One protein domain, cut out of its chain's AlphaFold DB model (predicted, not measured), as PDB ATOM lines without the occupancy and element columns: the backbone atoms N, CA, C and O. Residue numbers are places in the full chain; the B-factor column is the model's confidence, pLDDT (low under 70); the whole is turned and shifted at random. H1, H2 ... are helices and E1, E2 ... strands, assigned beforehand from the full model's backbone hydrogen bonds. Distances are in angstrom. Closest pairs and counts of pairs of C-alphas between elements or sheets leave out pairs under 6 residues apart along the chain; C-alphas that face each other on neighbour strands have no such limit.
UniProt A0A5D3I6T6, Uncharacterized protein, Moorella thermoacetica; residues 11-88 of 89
ATOM      1  N   ALA A  11      16.905  34.997  50.083       96.50
ATOM      2  CA  ALA A  11      15.571  35.524  50.344       96.50
ATOM      3  C   ALA A  11      14.474  34.578  49.835       96.50
ATOM      4  O   ALA A  11      13.461  34.365  50.499       96.50
ATOM      5  N   LEU A  12      14.671  34.010  48.642       96.62
ATOM      6  CA  LEU A  12      13.703  33.144  47.975       96.62
ATOM      7  C   LEU A  12      14.419  32.198  47.004       96.62
ATOM      8  O   LEU A  12      15.289  32.612  46.246       96.62
ATOM      9  N   GLU A  13      13.994  30.939  46.980       97.44
ATOM     10  CA  GLU A  13      14.319  29.991  45.915       97.44
ATOM     11  C   GLU A  13      13.013  29.507  45.282       97.44
ATOM     12  O   GLU A  13      12.115  29.025  45.979       97.44
ATOM     13  N   TYR A  14      12.869  29.688  43.969       97.62
ATOM     14  CA  TYR A  14      11.649  29.328  43.253       97.62
ATOM     15  C   TYR A  14      11.937  28.996  41.788       97.62
ATOM     16  O   TYR A  14      12.650  29.726  41.107       97.62
ATOM     17  N   ASN A  15      11.390  27.875  41.307       95.75
ATOM     18  CA  ASN A  15      11.584  27.363  39.945       95.75
ATOM     19  C   ASN A  15      13.064  27.314  39.489       95.75
ATOM     20  O   ASN A  15      13.394  27.639  38.351       95.75
ATOM     21  N   GLY A  16      13.968  26.945  40.404       94.44
ATOM     22  CA  GLY A  16      15.412  26.865  40.147       94.44
ATOM     23  C   GLY A  16      16.158  28.205  40.150       94.44
ATOM     24  O   GLY A  16      17.365  28.207  39.926       94.44
ATOM     25  N   ILE A  17      15.477  29.322  40.420       96.31
ATOM     26  CA  ILE A  17      16.077  30.655  40.543       96.31
ATOM     27  C   ILE A  17      16.261  30.984  42.021       96.31
ATOM     28  O   ILE A  17      15.327  30.836  42.816       96.31
ATOM     29  N   LYS A  18      17.465  31.445  42.380       97.69
ATOM     30  CA  LYS A  18      17.796  31.914  43.729       97.69
ATOM     31  C   LYS A  18      17.886  33.429  43.756       97.69
ATOM     32  O   LYS A  18      18.536  34.039  42.912       97.69
ATOM     33  N   VAL A  19      17.241  34.009  44.755       97.50
ATOM     34  CA  VAL A  19      17.188  35.445  44.995       97.50
ATOM     35  C   VAL A  19      17.705  35.710  46.402       97.50
ATOM     36  O   VAL A  19      17.316  35.025  47.349       97.50
ATOM     37  N   TYR A  20      18.577  36.699  46.535       97.69
ATOM     38  CA  TYR A  20      19.332  37.017  47.743       97.69
ATOM     39  C   TYR A  20      18.913  38.376  48.306       97.69
ATOM     40  O   TYR A  20      18.444  39.254  47.575       97.69
ATOM     41  N   HIS A  21      19.049  38.554  49.618       96.94
ATOM     42  CA  HIS A  21      18.823  39.845  50.259       96.94
ATOM     43  C   HIS A  21      19.951  40.825  49.936       96.94
ATOM     44  O   HIS A  21      21.120  40.503  50.113       96.94
ATOM     45  N   VAL A  22      19.596  42.055  49.564       96.00
ATOM     46  CA  VAL A  22      20.553  43.166  49.499       96.00
ATOM     47  C   VAL A  22      20.540  43.901  50.836       96.00
ATOM     48  O   VAL A  22      19.473  44.191  51.387       96.00
ATOM     49  N   TYR A  23      21.718  44.217  51.366       93.94
ATOM     50  CA  TYR A  23      21.874  44.928  52.634       93.94
ATOM     51  C   TYR A  23      22.222  46.387  52.393       93.94
ATOM     52  O   TYR A  23      22.847  46.743  51.399       93.94
ATOM     53  N   LYS A  24      21.780  47.251  53.304       92.31
ATOM     54  CA  LYS A  24      22.091  48.674  53.236       92.31
ATOM     55  C   LYS A  24      23.586  48.905  53.476       92.31
ATOM     56  O   LYS A  24      24.127  48.383  54.449       92.31
ATOM     57  N   ASP A  25      24.207  49.730  52.632       88.50
ATOM     58  CA  ASP A  25      25.649  50.024  52.666       88.50
ATOM     59  C   ASP A  25      26.513  48.742  52.725       88.50
ATOM     60  O   ASP A  25      27.556  48.718  53.378       88.50
ATOM     61  N   ASP A  26      26.026  47.655  52.114       86.62
ATOM     62  CA  ASP A  26      26.669  46.335  52.079       86.62
ATOM     63  C   ASP A  26      26.989  45.755  53.468       86.62
ATOM     64  O   ASP A  26      27.931  44.983  53.652       86.62
ATOM     65  N   CYS A  27      26.192  46.129  54.477       85.69
ATOM     66  CA  CYS A  27      26.425  45.796  55.876       85.69
ATOM     67  C   CYS A  27      25.223  45.075  56.504       85.69
ATOM     68  O   CYS A  27      24.139  45.648  56.644       85.69
ATOM     69  N   LEU A  28      25.432  43.832  56.963       85.62
ATOM     70  CA  LEU A  28      24.398  43.020  57.625       85.62
ATOM     71  C   LEU A  28      23.749  43.747  58.818       85.62
ATOM     72  O   LEU A  28      22.529  43.704  58.982       85.62
ATOM     73  N   ASP A  29      24.555  44.469  59.604       87.62
ATOM     74  CA  ASP A  29      24.111  45.189  60.806       87.62
ATOM     75  C   ASP A  29      23.183  46.371  60.490       87.62
ATOM     76  O   ASP A  29      22.427  46.825  61.351       87.62
ATOM     77  N   TYR A  30      23.233  46.894  59.261       89.94
ATOM     78  CA  TYR A  30      22.397  48.019  58.834       89.94
ATOM     79  C   TYR A  30      21.047  47.568  58.270       89.94
ATOM     80  O   TYR A  30      20.174  48.401  58.008       89.94
ATOM     81  N   GLY A  31      20.851  46.253  58.161       90.50
ATOM     82  CA  GLY A  31      19.594  45.629  57.793       90.50
ATOM     83  C   GLY A  31      19.391  45.468  56.288       90.50
ATOM     84  O   GLY A  31      20.096  46.026  55.445       90.50
ATOM     85  N   ARG A  32      18.381  44.660  55.963       94.75
ATOM     86  CA  ARG A  32      18.001  44.294  54.596       94.75
ATOM     87  C   ARG A  32      17.204  45.420  53.938       94.75
ATOM     88  O   ARG A  32      16.322  46.018  54.560       94.75
ATOM     89  N   ARG A  33      17.451  45.671  52.654       94.38
ATOM     90  CA  ARG A  33      16.597  46.516  51.814       94.38
ATOM     91  C   ARG A  33      15.304  45.756  51.519       94.38
ATOM     92  O   ARG A  33      15.328  44.653  50.994       94.38
ATOM     93  N   PHE A  34      14.161  46.355  51.843       93.50
ATOM     94  CA  PHE A  34      12.869  45.665  51.729       93.50
ATOM     95  C   PHE A  34      12.405  45.437  50.278       93.50
ATOM     96  O   PHE A  34      11.699  44.476  50.006       93.50
ATOM     97  N   PHE A  35      12.788  46.313  49.342       95.31
ATOM     98  CA  PHE A  35      12.366  46.226  47.934       95.31
ATOM     99  C   PHE A  35      13.480  45.785  46.975       95.31
ATOM    100  O   PHE A  35      13.201  45.597  45.796       95.31
ATOM    101  N   TRP A  36      14.716  45.637  47.459       96.44
ATOM    102  CA  TRP A  36      15.886  45.355  46.623       96.44
ATOM    103  C   TRP A  36      16.443  43.972  46.911       96.44
ATOM    104  O   TRP A  36      16.605  43.587  48.071       96.44
ATOM    105  N   TYR A  37      16.760  43.256  45.840       97.56
ATOM    106  CA  TYR A  37      17.211  41.873  45.881       97.56
ATOM    107  C   TYR A  37      18.309  41.635  44.846       97.56
ATOM    108  O   TYR A  37      18.409  42.382  43.876       97.56
ATOM    109  N   GLY A  38      19.120  40.602  45.066       97.12
ATOM    110  CA  GLY A  38      20.205  40.189  44.176       97.12
ATOM    111  C   GLY A  38      19.995  38.793  43.601       97.12
ATOM    112  O   GLY A  38      19.177  38.019  44.104       97.12
ATOM    113  N   LEU A  39      20.741  38.463  42.548       96.88
ATOM    114  CA  LEU A  39      20.724  37.141  41.906       96.88
ATOM    115  C   LEU A  39      21.973  36.308  42.209       96.88
ATOM    116  O   LEU A  39      22.027  35.135  41.841       96.88
ATOM    117  N   SER A  40      22.951  36.885  42.902       95.31
ATOM    118  CA  SER A  40      24.172  36.215  43.334       95.31
ATOM    119  C   SER A  40      24.381  36.339  44.852       95.31
ATOM    120  O   SER A  40      23.840  37.252  45.479       95.31
ATOM    121  N   PRO A  41      25.145  35.424  45.473       94.88
ATOM    122  CA  PRO A  41      25.520  35.541  46.881       94.88
ATOM    123  C   PRO A  41      26.445  36.736  47.165       94.88
ATOM    124  O   PRO A  41      26.503  37.184  48.305       94.88
ATOM    125  N   ASP A  42      27.143  37.259  46.156       93.44
ATOM    126  CA  ASP A  42      28.017  38.433  46.226       93.44
ATOM    127  C   ASP A  42      27.318  39.742  45.826       93.44
ATOM    128  O   ASP A  42      27.974  40.764  45.607       93.44
ATOM    129  N   CYS A  43      25.982  39.733  45.764       93.38
ATOM    130  CA  CYS A  43      25.199  40.917  45.448       93.38
ATOM    131  C   CYS A  43      25.416  42.032  46.479       93.38
ATOM    132  O   CYS A  43      25.507  41.792  47.686       93.38
ATOM    133  N   TYR A  44      25.431  43.269  45.997       91.94
ATOM    134  CA  TYR A  44      25.672  44.459  46.805       91.94
ATOM    135  C   TYR A  44      24.764  45.603  46.349       91.94
ATOM    136  O   TYR A  44      24.206  45.585  45.251       91.94
ATOM    137  N   GLU A  45      24.579  46.610  47.189       90.06
ATOM    138  CA  GLU A  45      23.716  47.746  46.903       90.06
ATOM    139  C   GLU A  45      24.167  48.506  45.640       90.06
ATOM    140  O   GLU A  45      25.261  49.061  45.563       90.06
ATOM    141  N   GLY A  46      23.288  48.553  44.630       88.38
ATOM    142  CA  GLY A  46      23.590  49.160  43.331       88.38
ATOM    143  C   GLY A  46      24.434  48.274  42.408       88.38
ATOM    144  O   GLY A  46      24.927  48.755  41.385       88.38
ATOM    145  N   GLY A  47      24.606  46.997  42.758       91.31
ATOM    146  CA  GLY A  47      25.295  46.006  41.944       91.31
ATOM    147  C   GLY A  47      24.542  45.639  40.660       91.31
ATOM    148  O   GLY A  47      23.322  45.807  40.575       91.31
ATOM    149  N   PRO A  48      25.255  45.127  39.640       92.19
ATOM    150  CA  PRO A  48      24.687  44.826  38.322       92.19
ATOM    151  C   PRO A  48      23.692  43.657  38.327       92.19
ATOM    152  O   PRO A  48      22.912  43.514  37.390       92.19
ATOM    153  N   ASP A  49      23.724  42.818  39.357       93.12
ATOM    154  CA  ASP A  49      22.845  41.669  39.552       93.12
ATOM    155  C   ASP A  49      21.692  41.967  40.529       93.12
ATOM    156  O   ASP A  49      20.957  41.053  40.915       93.12
ATOM    157  N   THR A  50      21.534  43.235  40.928       95.94
ATOM    158  CA  THR A  50      20.455  43.687  41.809       95.94
ATOM    159  C   THR A  50      19.277  44.272  41.048       95.94
ATOM    160  O   THR A  50      19.422  44.853  39.973       95.94
ATOM    161  N   PHE A  51      18.083  44.117  41.613       96.25
ATOM    162  CA  PHE A  51      16.843  44.611  41.029       96.25
ATOM    163  C   PHE A  51      15.867  45.110  42.099       96.25
ATOM    164  O   PHE A  51      15.870  44.644  43.243       96.25
ATOM    165  N   ASP A  52      15.002  46.047  41.701       95.56
ATOM    166  CA  ASP A  52      13.902  46.548  42.523       95.56
ATOM    167  C   ASP A  52      12.610  45.789  42.195       95.56
ATOM    168  O   ASP A  52      12.147  45.739  41.051       95.56
ATOM    169  N   VAL A  53      11.986  45.202  43.213       95.44
ATOM    170  CA  VAL A  53      10.744  44.439  43.048       95.44
ATOM    171  C   VAL A  53       9.581  45.312  42.558       95.44
ATOM    172  O   VAL A  53       8.652  44.825  41.913       95.44
ATOM    173  N   ARG A  54       9.619  46.618  42.831       94.56
ATOM    174  CA  ARG A  54       8.584  47.569  42.408       94.56
ATOM    175  C   ARG A  54       8.655  47.818  40.906       94.56
ATOM    176  O   ARG A  54       7.607  47.944  40.274       94.56
ATOM    177  N   ASP A  55       9.859  47.812  40.342       94.25
ATOM    178  CA  ASP A  55      10.060  47.923  38.898       94.25
ATOM    179  C   ASP A  55       9.538  46.669  38.188       94.25
ATOM    180  O   ASP A  55       8.840  46.782  37.180       94.25
ATOM    181  N   LEU A  56       9.750  45.479  38.771       94.50
ATOM    182  CA  LEU A  56       9.145  44.234  38.280       94.50
ATOM    183  C   LEU A  56       7.613  44.294  38.301       94.50
ATOM    184  O   LEU A  56       6.962  43.933  37.317       94.50
ATOM    185  N   ALA A  57       7.019  44.764  39.403       94.31
ATOM    186  CA  ALA A  57       5.570  44.938  39.499       94.31
ATOM    187  C   ALA A  57       5.048  45.896  38.417       94.31
ATOM    188  O   ALA A  57       4.066  45.589  37.736       94.31
ATOM    189  N   HIS A  58       5.742  47.018  38.205       92.75
ATOM    190  CA  HIS A  58       5.396  47.988  37.173       92.75
ATOM    191  C   HIS A  58       5.488  47.386  35.761       92.75
ATOM    192  O   HIS A  58       4.537  47.507  34.988       92.75
ATOM    193  N   GLN A  59       6.566  46.662  35.443       92.25
ATOM    194  CA  GLN A  59       6.746  45.983  34.152       92.25
ATOM    195  C   GLN A  59       5.659  44.931  33.893       92.25
ATOM    196  O   GLN A  59       5.197  44.755  32.766       92.25
ATOM    197  N   MET A  60       5.200  44.250  34.942       93.06
ATOM    198  CA  MET A  60       4.122  43.269  34.859       93.06
ATOM    199  C   MET A  60       2.713  43.879  34.835       93.06
ATOM    200  O   MET A  60       1.744  43.121  34.710       93.06
ATOM    201  N   GLY A  61       2.586  45.204  34.967       91.25
ATOM    202  CA  GLY A  61       1.304  45.904  35.036       91.25
ATOM    203  C   GLY A  61       0.497  45.588  36.297       91.25
ATOM    204  O   GLY A  61      -0.724  45.739  36.296       91.25
ATOM    205  N   ILE A  62       1.150  45.119  37.363       86.44
ATOM    206  CA  ILE A  62       0.506  44.855  38.650       86.44
ATOM    207  C   ILE A  62       0.572  46.140  39.469       86.44
ATOM    208  O   ILE A  62       1.650  46.658  39.751       86.44
ATOM    209  N   GLY A  63      -0.596  46.671  39.833       77.00
ATOM    210  CA  GLY A  63      -0.690  47.835  40.713       77.00
ATOM    211  C   GLY A  63      -0.066  47.579  42.095       77.00
ATOM    212  O   GLY A  63       0.323  46.453  42.403       77.00
ATOM    213  N   PRO A  64      -0.014  48.592  42.979       69.31
ATOM    214  CA  PRO A  64       0.640  48.512  44.295       69.31
ATOM    215  C   PRO A  64      -0.091  47.612  45.316       69.31
ATOM    216  O   PRO A  64       0.111  47.746  46.516       69.31
ATOM    217  N   SER A  65      -0.985  46.732  44.862       79.69
ATOM    218  CA  SER A  65      -1.857  45.888  45.680       79.69
ATOM    219  C   SER A  65      -1.296  44.485  45.946       79.69
ATOM    220  O   SER A  65      -2.052  43.598  46.327       79.69
ATOM    221  N   TRP A  66      -0.009  44.253  45.688       86.31
ATOM    222  CA  TRP A  66       0.676  43.021  46.087       86.31
ATOM    223  C   TRP A  66       0.972  43.044  47.592       86.31
ATOM    224  O   TRP A  66       1.220  44.106  48.163       86.31
ATOM    225  N   ASN A  67       0.922  41.880  48.243       85.38
ATOM    226  CA  ASN A  67       1.041  41.796  49.700       85.38
ATOM    227  C   ASN A  67       2.499  41.711  50.141       85.38
ATOM    228  O   ASN A  67       2.863  42.281  51.170       85.38
ATOM    229  N   THR A  68       3.331  40.996  49.377       93.38
ATOM    230  CA  THR A  68       4.749  40.824  49.699       93.38
ATOM    231  C   THR A  68       5.638  40.878  48.451       93.38
ATOM    232  O   THR A  68       5.180  40.559  47.349       93.38
ATOM    233  N   PRO A  69       6.921  41.258  48.594       95.31
ATOM    234  CA  PRO A  69       7.887  41.190  47.499       95.31
ATOM    235  C   PRO A  69       7.999  39.797  46.865       95.31
ATOM    236  O   PRO A  69       8.118  39.677  45.649       95.31
ATOM    237  N   GLU A  70       7.917  38.731  47.663       95.88
ATOM    238  CA  GLU A  70       8.047  37.350  47.194       95.88
ATOM    239  C   GLU A  70       6.942  36.967  46.201       95.88
ATOM    240  O   GLU A  70       7.209  36.217  45.264       95.88
ATOM    241  N   GLU A  71       5.718  37.485  46.362       95.06
ATOM    242  CA  GLU A  71       4.625  37.276  45.400       95.06
ATOM    243  C   GLU A  71       4.980  37.850  44.023       95.06
ATOM    244  O   GLU A  71       4.816  37.182  43.000       95.06
ATOM    245  N   VAL A  72       5.513  39.074  44.003       96.50
ATOM    246  CA  VAL A  72       5.931  39.750  42.770       96.50
ATOM    247  C   VAL A  72       7.111  39.021  42.134       96.50
ATOM    248  O   VAL A  72       7.105  38.792  40.927       96.50
ATOM    249  N   ILE A  73       8.098  38.604  42.934       96.94
ATOM    250  CA  ILE A  73       9.273  37.875  42.444       96.94
ATOM    251  C   ILE A  73       8.853  36.548  41.801       96.94
ATOM    252  O   ILE A  73       9.274  36.253  40.685       96.94
ATOM    253  N   ARG A  74       7.983  35.764  42.454       97.19
ATOM    254  CA  ARG A  74       7.480  34.499  41.888       97.19
ATOM    255  C   ARG A  74       6.738  34.720  40.577       97.19
ATOM    256  O   ARG A  74       7.001  34.011  39.612       97.19
ATOM    257  N   LEU A  75       5.875  35.733  40.509       95.88
ATOM    258  CA  LEU A  75       5.144  36.038  39.283       95.88
ATOM    259  C   LEU A  75       6.075  36.507  38.153       95.88
ATOM    260  O   LEU A  75       5.862  36.145  36.998       95.88
ATOM    261  N   ALA A  76       7.118  37.277  38.475       96.44
ATOM    262  CA  ALA A  76       8.131  37.684  37.503       96.44
ATOM    263  C   ALA A  76       8.895  36.472  36.948       96.44
ATOM    264  O   ALA A  76       9.156  36.419  35.746       96.44
ATOM    265  N   ILE A  77       9.202  35.493  37.805       97.38
ATOM    266  CA  ILE A  77       9.806  34.213  37.414       97.38
ATOM    267  C   ILE A  77       8.855  33.417  36.512       97.38
ATOM    268  O   ILE A  77       9.257  32.993  35.431       97.38
ATOM    269  N   ASP A  78       7.590  33.258  36.905       97.00
ATOM    270  CA  ASP A  78       6.592  32.510  36.127       97.00
ATOM    271  C   ASP A  78       6.356  33.130  34.738       97.00
ATOM    272  O   ASP A  78       6.119  32.420  33.760       97.00
ATOM    273  N   LYS A  79       6.454  34.460  34.629       95.38
ATOM    274  CA  LYS A  79       6.362  35.193  33.357       95.38
ATOM    275  C   LYS A  79       7.666  35.211  32.549       95.38
ATOM    276  O   LYS A  79       7.666  35.749  31.444       95.38
ATOM    277  N   GLY A  80       8.763  34.670  33.081       95.56
ATOM    278  CA  GLY A  80      10.085  34.699  32.446       95.56
ATOM    279  C   GLY A  80      10.732  36.088  32.385       95.56
ATOM    280  O   GLY A  80      11.699  36.277  31.651       95.56
ATOM    281  N   ILE A  81      10.204  37.059  33.136       96.19
ATOM    282  CA  ILE A  81      10.760  38.415  33.246       96.19
ATOM    283  C   ILE A  81      11.988  38.398  34.152       96.19
ATOM    284  O   ILE A  81      12.976  39.057  33.853       96.19
ATOM    285  N   LEU A  82      11.949  37.624  35.238       97.00
ATOM    286  CA  LEU A  82      13.102  37.411  36.106       97.00
ATOM    287  C   LEU A  82      13.701  36.029  35.840       97.00
ATOM    288  O   LEU A  82      13.012  35.015  35.928       97.00
ATOM    289  N   THR A  83      14.997  35.997  35.541       95.88
ATOM    290  CA  THR A  83      15.774  34.771  35.315       95.88
ATOM    291  C   THR A  83      17.065  34.813  36.126       95.88
ATOM    292  O   THR A  83      17.455  35.872  36.612       95.88
ATOM    293  N   GLN A  84      17.782  33.691  36.215       93.69
ATOM    294  CA  GLN A  84      19.106  33.661  36.851       93.69
ATOM    295  C   GLN A  84      20.146  34.541  36.123       93.69
ATOM    296  O   GLN A  84      21.164  34.894  36.706       93.69
ATOM    297  N   GLU A  85      19.891  34.915  34.865       93.12
ATOM    298  CA  GLU A  85      20.743  35.820  34.081       93.12
ATOM    299  C   GLU A  85      20.408  37.306  34.288       93.12
ATOM    300  O   GLU A  85      21.092  38.162  33.731       93.12
ATOM    301  N   GLY A  86      19.332  37.624  35.014       93.50
ATOM    302  CA  GLY A  86      18.856  38.994  35.197       93.50
ATOM    303  C   GLY A  86      17.390  39.207  34.831       93.50
ATOM    304  O   GLY A  86      16.665  38.281  34.437       93.50
ATOM    305  N   VAL A  87      16.974  40.469  34.954       93.94
ATOM    306  CA  VAL A  87      15.668  40.972  34.514       93.94
ATOM    307  C   VAL A  87      15.686  41.161  32.996       93.94
ATOM    308  O   VAL A  87      16.562  41.833  32.454       93.94
ATOM    309  N   LYS A  88      14.727  40.557  32.294       92.12
ATOM    310  CA  LYS A  88      14.538  40.691  30.846       92.12
ATOM    311  C   LYS A  88      13.588  41.861  30.573       92.12
ATOM    312  O   LYS A  88      12.520  41.930  31.180       92.12
TER     313      LYS A  88
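What this domain is: This is residues 11 to 88 of the 89 residues of an uncharacterized protein of Moorella thermoacetica (UniProt A0A5D3I6T6). A strongly twisted sheet of four short strands has one helix, H2, over one face, while H1 continues from the edge strand E4, only grazes the sheet and packs on H2. After H2 a small turn of paired residues, 82 to 83 with 86 to 87, antiparallel, closes the printed part. The printed part has 78 residues, with E1, E2, E3, E4, H1 and H2 in chain order; the sheet order is E1, E2, E3, E4, antiparallel throughout. The class is mixed, helices and strands, though under half of the residues are in named elements. It is compact, with a radius of gyration of the C-alphas of 11.8 A and spans of 33 by 25 by 18 A.

Where its parts are: E1, residues 11 to 14, is 10.2 A long and begins at C-alpha 11 (15.571, 35.524, 50.344). E2 is residues 17 to 23, 19.6 A; E3 residues 32 to 38, 11.4 A; E4 residues 50 to 52, 7.2 A. H1, residues 53 to 59, is 9.9 A; H2, residues 69 to 78, is 14.4 A and ends at C-alpha 78 (6.592, 32.510, 36.127).

How they stand to each other: The strands form a meander, each the antiparallel neighbour of the one before. Within hydrogen-bond range are N 19 and O 12 across E1 and E2, 2.8 A, N 20 and O 38 across E2 and E3, 2.8 A, and N 51 and O 37 across E3 and E4, 2.9 A. E2 pairs staggered, with E1 over residues 17 to 19 and with E3 over 20 to 23. H2 is on the sheet at a height of 7.9 A. H1 and H2 touch, closest at the C-alphas of Ala 57 and Val 72, 6.1 A, at a steep tilt of 46 degrees, the same way. In both helices every O i to N i+4 pair is within hydrogen-bond range.

The domain as a whole: The C-alphas of Asp 29 and Gly 61, farthest apart, are 34.4 A apart. The printed part has no cut; the link E3 to E4 is long, 11 residues. Mean pLDDT of the printed part is 93.2, with residue 64 under 70.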